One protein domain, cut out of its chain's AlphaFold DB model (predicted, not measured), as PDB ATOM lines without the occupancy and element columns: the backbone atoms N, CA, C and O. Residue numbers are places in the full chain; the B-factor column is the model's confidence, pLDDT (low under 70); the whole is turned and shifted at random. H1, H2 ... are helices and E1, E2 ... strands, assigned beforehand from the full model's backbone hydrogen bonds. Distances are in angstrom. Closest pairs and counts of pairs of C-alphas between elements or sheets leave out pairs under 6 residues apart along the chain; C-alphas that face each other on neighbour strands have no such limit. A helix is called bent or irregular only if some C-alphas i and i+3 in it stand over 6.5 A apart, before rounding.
ATOM      1  N   PRO A  35      43.524  34.734 -28.694       89.38
ATOM      2  CA  PRO A  35      43.398  34.211 -30.043       89.38
ATOM      3  C   PRO A  35      41.962  34.384 -30.541       89.38
ATOM      4  O   PRO A  35      41.000  34.322 -29.777       89.38
ATOM      5  N   THR A  36      41.809  34.559 -31.850       92.38
ATOM      6  CA  THR A  36      40.498  34.452 -32.492       92.38
ATOM      7  C   THR A  36      40.113  32.982 -32.597       92.38
ATOM      8  O   THR A  36      40.864  32.194 -33.173       92.38
ATOM      9  N   MET A  37      38.929  32.641 -32.096       94.56
ATOM     10  CA  MET A  37      38.366  31.293 -32.133       94.56
ATOM     11  C   MET A  37      37.019  31.324 -32.854       94.56
ATOM     12  O   MET A  37      36.215  32.227 -32.616       94.56
ATOM     13  N   THR A  38      36.765  30.353 -33.723       94.62
ATOM     14  CA  THR A  38      35.426  30.104 -34.271       94.62
ATOM     15  C   THR A  38      34.722  29.038 -33.440       94.62
ATOM     16  O   THR A  38      35.369  28.218 -32.790       94.62
ATOM     17  N   ALA A  39      33.388  29.028 -33.459       93.56
ATOM     18  CA  ALA A  39      32.595  28.048 -32.710       93.56
ATOM     19  C   ALA A  39      32.890  26.590 -33.123       93.56
ATOM     20  O   ALA A  39      32.727  25.668 -32.331       93.56
ATOM     21  N   ASP A  40      33.356  26.391 -34.357       93.25
ATOM     22  CA  ASP A  40      33.644  25.089 -34.955       93.25
ATOM     23  C   ASP A  40      35.141  24.765 -35.080       93.25
ATOM     24  O   ASP A  40      35.483  23.735 -35.652       93.25
ATOM     25  N   GLY A  41      36.036  25.649 -34.625       92.44
ATOM     26  CA  GLY A  41      37.486  25.439 -34.682       92.44
ATOM     27  C   GLY A  41      38.117  25.547 -36.079       92.44
ATOM     28  O   GLY A  41      39.314  25.306 -36.222       92.44
ATOM     29  N   HIS A  42      37.357  25.926 -37.116       92.94
ATOM     30  CA  HIS A  42      37.849  26.045 -38.491       92.94
ATOM     31  C   HIS A  42      38.079  27.499 -38.925       92.94
ATOM     32  O   HIS A  42      37.337  28.417 -38.575       92.94
ATOM     33  N   HIS A  43      39.084  27.717 -39.772       94.81
ATOM     34  CA  HIS A  43      39.351  29.028 -40.364       94.81
ATOM     35  C   HIS A  43      38.168  29.532 -41.206       94.81
ATOM     36  O   HIS A  43      37.341  28.760 -41.696       94.81
ATOM     37  N   VAL A  44      38.080  30.850 -41.379       96.06
ATOM     38  CA  VAL A  44      37.136  31.495 -42.298       96.06
ATOM     39  C   VAL A  44      37.928  32.092 -43.452       96.06
ATOM     40  O   VAL A  44      38.690  33.039 -43.253       96.06
ATOM     41  N   LEU A  45      37.753  31.533 -44.647       96.56
ATOM     42  CA  LEU A  45      38.501  31.899 -45.845       96.56
ATOM     43  C   LEU A  45      37.570  32.004 -47.060       96.56
ATOM     44  O   LEU A  45      36.716  31.142 -47.267       96.56
ATOM     45  N   GLY A  46      37.768  33.032 -47.886       96.62
ATOM     46  CA  GLY A  46      37.097  33.168 -49.182       96.62
ATOM     47  C   GLY A  46      36.225  34.421 -49.318       96.62
ATOM     48  O   GLY A  46      36.245  35.288 -48.447       96.62
ATOM     49  N   PRO A  47      35.492  34.564 -50.434       96.31
ATOM     50  CA  PRO A  47      34.750  35.782 -50.754       96.31
ATOM     51  C   PRO A  47      33.564  36.009 -49.811       96.31
ATOM     52  O   PRO A  47      32.894  35.062 -49.391       96.31
ATOM     53  N   ALA A  48      33.269  37.275 -49.517       95.81
ATOM     54  CA  ALA A  48      32.074  37.639 -48.773       95.81
ATOM     55  C   ALA A  48      30.817  37.601 -49.661       95.81
ATOM     56  O   ALA A  48      30.786  38.218 -50.731       95.81
ATOM     57  N   PRO A  49      29.742  36.938 -49.207       93.25
ATOM     58  CA  PRO A  49      28.452  36.976 -49.883       93.25
ATOM     59  C   PRO A  49      27.916  38.408 -49.948       93.25
ATOM     60  O   PRO A  49      27.872  39.107 -48.939       93.25
ATOM     61  N   GLY A  50      27.495  38.848 -51.134       93.62
ATOM     62  CA  GLY A  50      26.878  40.165 -51.327       93.62
ATOM     63  C   GLY A  50      27.841  41.360 -51.320       93.62
ATOM     64  O   GLY A  50      27.380  42.488 -51.471       93.62
ATOM     65  N   ALA A  51      29.155  41.139 -51.199       96.12
ATOM     66  CA  ALA A  51      30.166  42.196 -51.211       96.12
ATOM     67  C   ALA A  51      31.320  41.848 -52.169       96.12
ATOM     68  O   ALA A  51      32.341  41.285 -51.773       96.12
ATOM     69  N   THR A  52      31.156  42.184 -53.453       94.94
ATOM     70  CA  THR A  52      32.176  41.938 -54.485       94.94
ATOM     71  C   THR A  52      33.509  42.584 -54.112       94.94
ATOM     72  O   THR A  52      33.571  43.773 -53.809       94.94
ATOM     73  N   GLY A  53      34.585  41.798 -54.167       95.19
ATOM     74  CA  GLY A  53      35.940  42.253 -53.849       95.19
ATOM     75  C   GLY A  53      36.295  42.215 -52.360       95.19
ATOM     76  O   GLY A  53      37.447  42.470 -52.019       95.19
ATOM     77  N   PHE A  54      35.356  41.865 -51.474       97.25
ATOM     78  CA  PHE A  54      35.640  41.644 -50.059       97.25
ATOM     79  C   PHE A  54      35.887  40.155 -49.786       97.25
ATOM     80  O   PHE A  54      35.134  39.295 -50.245       97.25
ATOM     81  N   TYR A  55      36.927  39.850 -49.010       97.19
ATOM     82  CA  TYR A  55      37.343  38.484 -48.698       97.19
ATOM     83  C   TYR A  55      37.620  38.318 -47.203       97.19
ATOM     84  O   TYR A  55      38.129  39.222 -46.544       97.19
ATOM     85  N   PHE A  56      37.324  37.133 -46.683       96.56
ATOM     86  CA  PHE A  56      37.682  36.701 -45.342       96.56
ATOM     87  C   PHE A  56      39.011  35.939 -45.353       96.56
ATOM     88  O   PHE A  56      39.251  35.108 -46.229       96.56
ATOM     89  N   ALA A  57      39.831  36.209 -44.339       95.75
ATOM     90  CA  ALA A  57      40.977  35.414 -43.898       95.75
ATOM     91  C   ALA A  57      41.082  35.573 -42.374       95.75
ATOM     92  O   ALA A  57      41.805  36.429 -41.870       95.75
ATOM     93  N   SER A  58      40.250  34.842 -41.637       94.56
ATOM     94  CA  SER A  58      40.060  35.022 -40.192       94.56
ATOM     95  C   SER A  58      39.834  33.682 -39.488       94.56
ATOM     96  O   SER A  58      39.887  32.623 -40.113       94.56
ATOM     97  N   GLY A  59      39.588  33.713 -38.177       93.06
ATOM     98  CA  GLY A  59      39.391  32.507 -37.376       93.06
ATOM     99  C   GLY A  59      40.678  31.697 -37.261       93.06
ATOM    100  O   GLY A  59      40.709  30.530 -37.628       93.06
ATOM    101  N   CYS A  60      41.759  32.323 -36.795       89.31
ATOM    102  CA  CYS A  60      43.083  31.700 -36.726       89.31
ATOM    103  C   CYS A  60      43.157  30.461 -35.820       89.31
ATOM    104  O   CYS A  60      44.127  29.720 -35.926       89.31
ATOM    105  N   ASN A  61      42.201  30.270 -34.901       92.62
ATOM    106  CA  ASN A  61      42.043  29.076 -34.064       92.62
ATOM    107  C   ASN A  61      43.371  28.561 -33.468       92.62
ATOM    108  O   ASN A  61      43.682  27.383 -33.556       92.62
ATOM    109  N   VAL A  62      44.200  29.463 -32.919       92.00
ATOM    110  CA  VAL A  62      45.541  29.171 -32.342       92.00
ATOM    111  C   VAL A  62      46.585  28.614 -33.343       92.00
ATOM    112  O   VAL A  62      47.748  28.449 -32.991       92.00
ATOM    113  N   ALA A  63      46.236  28.430 -34.618       90.31
ATOM    114  CA  ALA A  63      47.106  27.915 -35.680       90.31
ATOM    115  C   ALA A  63      47.537  28.977 -36.713       90.31
ATOM    116  O   ALA A  63      48.249  28.668 -37.666       90.31
ATOM    117  N   GLY A  64      47.132  30.239 -36.535       89.88
ATOM    118  CA  GLY A  64      47.316  31.297 -37.535       89.88
ATOM    119  C   GLY A  64      48.757  31.489 -38.016       89.88
ATOM    120  O   GLY A  64      48.975  31.666 -39.208       89.88
ATOM    121  N   LEU A  65      49.752  31.418 -37.124       92.00
ATOM    122  CA  LEU A  65      51.150  31.631 -37.513       92.00
ATOM    123  C   LEU A  65      51.646  30.540 -38.470       92.00
ATOM    124  O   LEU A  65      52.180  30.858 -39.529       92.00
ATOM    125  N   SER A  66      51.437  29.269 -38.120       92.69
ATOM    126  CA  SER A  66      51.925  28.131 -38.905       92.69
ATOM    127  C   SER A  66      51.182  27.964 -40.230       92.69
ATOM    128  O   SER A  66      51.787  27.534 -41.207       92.69
ATOM    129  N   ILE A  67      49.896  28.321 -40.286       92.12
ATOM    130  CA  ILE A  67      49.056  28.117 -41.476       92.12
ATOM    131  C   ILE A  67      48.959  29.346 -42.393       92.12
ATOM    132  O   ILE A  67      48.565  29.216 -43.554       92.12
ATOM    133  N   SER A  68      49.321  30.540 -41.907       94.88
ATOM    134  CA  SER A  68      49.157  31.795 -42.658       94.88
ATOM    135  C   SER A  68      49.786  31.813 -44.057       94.88
ATOM    136  O   SER A  68      49.124  32.355 -44.946       94.88
ATOM    137  N   PRO A  69      50.970  31.213 -44.328       96.06
ATOM    138  CA  PRO A  69      51.529  31.225 -45.680       96.06
ATOM    139  C   PRO A  69      50.616  30.502 -46.675       96.06
ATOM    140  O   PRO A  69      50.303  31.036 -47.737       96.06
ATOM    141  N   THR A  70      50.104  29.334 -46.282       94.56
ATOM    142  CA  THR A  70      49.230  28.508 -47.122       94.56
ATOM    143  C   THR A  70      47.872  29.167 -47.357       94.56
ATOM    144  O   THR A  70      47.380  29.172 -48.484       94.56
ATOM    145  N   LEU A  71      47.260  29.768 -46.324       95.38
ATOM    146  CA  LEU A  71      45.992  30.491 -46.505       95.38
ATOM    147  C   LEU A  71      46.172  31.740 -47.377       95.38
ATOM    148  O   LEU A  71      45.298  32.051 -48.186       95.38
ATOM    149  N   GLY A  72      47.302  32.437 -47.232       96.44
ATOM    150  CA  GLY A  72      47.641  33.607 -48.037       96.44
ATOM    151  C   GLY A  72      47.795  33.269 -49.518       96.44
ATOM    152  O   GLY A  72      47.175  33.917 -50.358       96.44
ATOM    153  N   GLU A  73      48.556  32.221 -49.841       96.88
ATOM    154  CA  GLU A  73      48.720  31.737 -51.217       96.88
ATOM    155  C   GLU A  73      47.386  31.290 -51.827       96.88
ATOM    156  O   GLU A  73      47.057  31.655 -52.963       96.88
ATOM    157  N   ALA A  74      46.581  30.550 -51.059       96.62
ATOM    158  CA  ALA A  74      45.279  30.081 -51.512       96.62
ATOM    159  C   ALA A  74      44.319  31.241 -51.806       96.62
ATOM    160  O   ALA A  74      43.644  31.239 -52.838       96.62
ATOM    161  N   LEU A  75      44.286  32.254 -50.936       97.06
ATOM    162  CA  LEU A  75      43.433  33.422 -51.121       97.06
ATOM    163  C   LEU A  75      43.917  34.319 -52.262       97.06
ATOM    164  O   LEU A  75      43.097  34.761 -53.064       97.06
ATOM    165  N   ALA A  76      45.226  34.554 -52.379       97.31
ATOM    166  CA  ALA A  76      45.799  35.313 -53.488       97.31
ATOM    167  C   ALA A  76      45.484  34.647 -54.837       97.31
ATOM    168  O   ALA A  76      45.028  35.312 -55.767       97.31
ATOM    169  N   SER A  77      45.635  33.320 -54.919       96.56
ATOM    170  CA  SER A  77      45.261  32.537 -56.101       96.56
ATOM    171  C   SER A  77      43.769  32.660 -56.412       96.56
ATOM    172  O   SER A  77      43.396  32.856 -57.567       96.56
ATOM    173  N   TRP A  78      42.912  32.613 -55.387       96.38
ATOM    174  CA  TRP A  78      41.469  32.780 -55.557       96.38
ATOM    175  C   TRP A  78      41.112  34.172 -56.089       96.38
ATOM    176  O   TRP A  78      40.328  34.285 -57.031       96.38
ATOM    177  N   ILE A  79      41.722  35.225 -55.546       97.00
ATOM    178  CA  ILE A  79      41.520  36.605 -56.001       97.00
ATOM    179  C   ILE A  79      41.936  36.762 -57.470       97.00
ATOM    180  O   ILE A  79      41.186  37.330 -58.259       97.00
ATOM    181  N   MET A  80      43.097  36.226 -57.855       97.56
ATOM    182  CA  MET A  80      43.643  36.389 -59.207       97.56
ATOM    183  C   MET A  80      42.929  35.544 -60.268       97.56
ATOM    184  O   MET A  80      42.768  35.990 -61.402       97.56
ATOM    185  N   LEU A  81      42.529  34.317 -59.925       96.88
ATOM    186  CA  LEU A  81      42.001  33.335 -60.880       96.88
ATOM    187  C   LEU A  81      40.475  33.183 -60.818       96.88
ATOM    188  O   LEU A  81      39.900  32.430 -61.605       96.88
ATOM    189  N   GLY A  82      39.813  33.842 -59.865       95.19
ATOM    190  CA  GLY A  82      38.364  33.771 -59.656       95.19
ATOM    191  C   GLY A  82      37.860  32.455 -59.049       95.19
ATOM    192  O   GLY A  82      36.657  32.305 -58.840       95.19
ATOM    193  N   LYS A  83      38.745  31.501 -58.736       95.19
ATOM    194  CA  LYS A  83      38.405  30.196 -58.142       95.19
ATOM    195  C   LYS A  83      39.485  29.722 -57.163       95.19
ATOM    196  O   LYS A  83      40.656  30.032 -57.390       95.19
ATOM    197  N   PRO A  84      39.133  28.967 -56.108       95.62
ATOM    198  CA  PRO A  84      40.121  28.475 -55.156       95.62
ATOM    199  C   PRO A  84      40.999  27.380 -55.789       95.62
ATOM    200  O   PRO A  84      40.538  26.671 -56.690       95.62
ATOM    201  N   PRO A  85      42.254  27.212 -55.332       94.62
ATOM    202  CA  PRO A  85      43.160  26.189 -55.864       94.62
ATOM    203  C   PRO A  85      42.795  24.761 -55.425       94.62
ATOM    204  O   PRO A  85      43.178  23.799 -56.085       94.62
ATOM    205  N   VAL A  86      42.052  24.625 -54.324       95.06
ATOM    206  CA  VAL A  86      41.537  23.368 -53.760       95.06
ATOM    207  C   VAL A  86      40.120  23.593 -53.231       95.06
ATOM    208  O   VAL A  86      39.647  24.730 -53.196       95.06
ATOM    209  N   ASP A  87      39.428  22.535 -52.804       94.88
ATOM    210  CA  ASP A  87      38.142  22.699 -52.127       94.88
ATOM    211  C   ASP A  87      38.332  23.371 -50.757       94.88
ATOM    212  O   ASP A  87      38.894  22.797 -49.826       94.88
ATOM    213  N   LEU A  88      37.865  24.615 -50.659       94.94
ATOM    214  CA  LEU A  88      37.874  25.431 -49.445       94.94
ATOM    215  C   LEU A  88      36.460  25.647 -48.889       94.94
ATOM    216  O   LEU A  88      36.266  26.478 -47.999       94.94
ATOM    217  N   SER A  89      35.459  24.910 -49.382       93.38
ATOM    218  CA  SER A  89      34.082  25.006 -48.893       93.38
ATOM    219  C   SER A  89      33.939  24.792 -47.374       93.38
ATOM    220  O   SER A  89      33.159  25.544 -46.781       93.38
ATOM    221  N   PRO A  90      34.734  23.931 -46.690       93.62
ATOM    222  CA  PRO A  90      34.676  23.813 -45.229       93.62
ATOM    223  C   PRO A  90      35.126  25.076 -44.482       93.62
ATOM    224  O   PRO A  90      34.792  25.253 -43.316       93.62
ATOM    225  N   MET A  91      35.873  25.970 -45.138       95.50
ATOM    226  CA  MET A  91      36.334  27.242 -44.572       95.50
ATOM    227  C   MET A  91      35.478  28.434 -45.013       95.50
ATOM    228  O   MET A  91      35.694  29.550 -44.542       95.50
ATOM    229  N   SER A  92      34.479  28.231 -45.874       95.31
ATOM    230  CA  SER A  92      33.589  29.308 -46.308       95.31
ATOM    231  C   SER A  92      32.804  29.879 -45.128       95.31
ATOM    232  O   SER A  92      32.348  29.135 -44.259       95.31
ATOM    233  N   VAL A  93      32.579  31.196 -45.114       94.12
ATOM    234  CA  VAL A  93      31.670  31.834 -44.142       94.12
ATOM    235  C   VAL A  93      30.238  31.303 -44.276       94.12
ATOM    236  O   VAL A  93      29.493  31.240 -43.301       94.12
ATOM    237  N   MET A  94      29.870  30.835 -45.475       94.38
ATOM    238  CA  MET A  94      28.541  30.299 -45.765       94.38
ATOM    239  C   MET A  94      28.231  29.005 -45.020       94.38
ATOM    240  O   MET A  94      27.061  28.647 -44.908       94.38
ATOM    241  N   ARG A  95      29.230  28.327 -44.444       94.31
ATOM    242  CA  ARG A  95      28.974  27.162 -43.585       94.31
ATOM    243  C   ARG A  95      28.123  27.507 -42.355       94.31
ATOM    244  O   ARG A  95      27.447  26.637 -41.821       94.31
ATOM    245  N   PHE A  96      28.094  28.782 -41.959       92.56
ATOM    246  CA  PHE A  96      27.285  29.283 -40.849       92.56
ATOM    247  C   PHE A  96      25.908  29.825 -41.268       92.56
ATOM    248  O   PHE A  96      25.136  30.218 -40.403       92.56
ATOM    249  N   GLN A  97      25.559  29.842 -42.563       90.81
ATOM    250  CA  GLN A  97      24.364  30.539 -43.080       90.81
ATOM    251  C   GLN A  97      23.034  30.116 -42.428       90.81
ATOM    252  O   GLN A  97      22.111  30.918 -42.326       90.81
ATOM    253  N   SER A 104      26.301  34.184 -26.110       96.44
ATOM    254  CA  SER A 104      26.646  33.200 -25.082       96.44
ATOM    255  C   SER A 104      26.971  31.817 -25.655       96.44
ATOM    256  O   SER A 104      27.877  31.150 -25.156       96.44
ATOM    257  N   GLN A 105      26.272  31.383 -26.709       94.81
ATOM    258  CA  GLN A 105      26.575  30.125 -27.389       94.81
ATOM    259  C   GLN A 105      27.901  30.220 -28.148       94.81
ATOM    260  O   GLN A 105      28.734  29.333 -27.992       94.81
ATOM    261  N   LEU A 106      28.145  31.308 -28.892       93.88
ATOM    262  CA  LEU A 106      29.426  31.520 -29.583       93.88
ATOM    263  C   LEU A 106      30.603  31.462 -28.614       93.88
ATOM    264  O   LEU A 106      31.572  30.754 -28.870       93.88
ATOM    265  N   GLN A 107      30.511  32.173 -27.489       94.00
ATOM    266  CA  GLN A 107      31.563  32.191 -26.472       94.00
ATOM    267  C   GLN A 107      31.798  30.802 -25.880       94.00
ATOM    268  O   GLN A 107      32.948  30.392 -25.721       94.00
ATOM    269  N   LYS A 108      30.722  30.071 -25.569       95.50
ATOM    270  CA  LYS A 108      30.808  28.716 -25.022       95.50
ATOM    271  C   LYS A 108      31.499  27.763 -25.994       95.50
ATOM    272  O   LYS A 108      32.445  27.092 -25.588       95.50
ATOM    273  N   GLU A 109      31.053  27.707 -27.245       95.06
ATOM    274  CA  GLU A 109      31.612  26.771 -28.222       95.06
ATOM    275  C   GLU A 109      33.043  27.156 -28.606       95.06
ATOM    276  O   GLU A 109      33.932  26.313 -28.585       95.06
ATOM    277  N   ALA A 110      33.329  28.441 -28.829       94.25
ATOM    278  CA  ALA A 110      34.688  28.912 -29.093       94.25
ATOM    279  C   ALA A 110      35.654  28.603 -27.929       94.25
ATOM    280  O   ALA A 110      36.793  28.185 -28.147       94.25
ATOM    281  N   ALA A 111      35.198  28.760 -26.679       94.12
ATOM    282  CA  ALA A 111      35.975  28.375 -25.503       94.12
ATOM    283  C   ALA A 111      36.170  26.856 -25.414       94.12
ATOM    284  O   ALA A 111      37.232  26.404 -24.983       94.12
ATOM    285  N   TRP A 112      35.173  26.069 -25.825       94.88
ATOM    286  CA  TRP A 112      35.297  24.619 -25.914       94.88
ATOM    287  C   TRP A 112      36.376  24.224 -26.928       94.88
ATOM    288  O   TRP A 112      37.262  23.453 -26.563       94.88
ATOM    289  N   GLN A 113      36.378  24.819 -28.129       95.00
ATOM    290  CA  GLN A 113      37.406  24.565 -29.148       95.00
ATOM    291  C   GLN A 113      38.811  24.880 -28.625       95.00
ATOM    292  O   GLN A 113      39.738  24.099 -28.814       95.00
ATOM    293  N   TYR A 114      38.974  25.996 -27.905       93.25
ATOM    294  CA  TYR A 114      40.269  26.363 -27.326       93.25
ATOM    295  C   TYR A 114      40.747  25.353 -26.272       93.25
ATOM    296  O   TYR A 114      41.904  24.942 -26.283       93.25
ATOM    297  N   ARG A 115      39.857  24.931 -25.363       92.06
ATOM    298  CA  ARG A 115      40.192  23.989 -24.280       92.06
ATOM    299  C   ARG A 115      40.580  22.606 -24.792       92.06
ATOM    300  O   ARG A 115      41.409  21.953 -24.168       92.06
ATOM    301  N   HIS A 116      39.992  22.176 -25.904       92.00
ATOM    302  CA  HIS A 116      40.189  20.836 -26.457       92.00
ATOM    303  C   HIS A 116      41.076  20.835 -27.703       92.00
ATOM    304  O   HIS A 116      41.161  19.819 -28.380       92.00
ATOM    305  N   PHE A 117      41.785  21.934 -27.983       89.88
ATOM    306  CA  PHE A 117      42.618  22.061 -29.182       89.88
ATOM    307  C   PHE A 117      43.667  20.940 -29.319       89.88
ATOM    308  O   PHE A 117      43.973  20.512 -30.427       89.88
ATOM    309  N   TYR A 118      44.179  20.435 -28.191       88.12
ATOM    310  CA  TYR A 118      45.103  19.291 -28.126       88.12
ATOM    311  C   TYR A 118      44.478  18.028 -27.506       88.12
ATOM    312  O   TYR A 118      45.194  17.080 -27.191       88.12
ATOM    313  N   GLY A 119      43.163  18.017 -27.275       81.94
ATOM    314  CA  GLY A 119      42.472  16.869 -26.692       81.94
ATOM    315  C   GLY A 119      42.338  15.727 -27.699       81.94
ATOM    316  O   GLY A 119      42.039  15.962 -28.868       81.94
ATOM    317  N   ALA A 120      42.532  14.484 -27.246       58.16
ATOM    318  CA  ALA A 120      42.026  13.332 -27.985       58.16
ATOM    319  C   ALA A 120      40.491  13.390 -27.943       58.16
ATOM    320  O   ALA A 120      39.917  13.526 -26.861       58.16
ATOM    321  N   VAL A 121      39.869  13.373 -29.121       52.56
ATOM    322  CA  VAL A 121      38.409  13.419 -29.300       52.56
ATOM    323  C   VAL A 121      37.752  12.170 -28.727       52.56
ATOM    324  O   VAL A 121      38.311  11.071 -28.953       52.56
TER     325      VAL A 121
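Overview. This is residues 35 to 97 and 104 to 121 of the 121 residues of the protein "4-methylaminobutanoate oxidase (Formaldehyde-forming)" of Bradyrhizobium sp. Gha (UniProt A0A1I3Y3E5). What is the shape? A small hairpin of two antiparallel strands, E1 and E2, makes the middle, with the long H1 over one face and the short H2 near E1 on the side away from H1. H3 stands apart from these four at one end. What makes it up? The printed part has 81 residues, with E1, E2, H1, H2, H3 in chain order; it is mostly helix, and compact, with a radius of gyration of the C-alphas of 13.5 A and spans of 38 by 27 by 20 A.

Arrangement. How do the strands pair? E1, residues 44 to 47, and E2, residues 55 to 58, form a hairpin at 174 degrees; N 44 and O 58, 2.8 A apart, are within hydrogen-bond range. Which helices come near? The closest C-alphas of E1 and H1, residues 64 to 81, are those of Gly 46 and Leu 75, 6.6 A. Those of E1 and H2, residues 93 to 96, are Val 44 and Val 93, 5.8 A. H3, residues 104 to 115, is apart from H1. How are the helix backbones? Every O i to N i+4 pair is within hydrogen-bond range in H3, and 12 of 14 in H1; H2 is too short for one.

Along the chain. Where does E1 begin? C-alpha 44 is at (37.136, 31.495, -42.298). How long are the helices? H1 measures 24.0 A, with a kink of 33 degrees near residue 71, and is irregular, C-alphas 66 and 69 being 7.5 A apart. H3 measures 16.4 A and ends at C-alpha 115, (40.192, 23.989, -24.280).

Size, cuts and confidence. Is there a cut? Residues 98 to 103 are not printed; C-alphas 97 and 104 are 18.3 A apart. Which link is long? That from H1 to H2. Where is confidence low? Residues 120 to 121 are under 70.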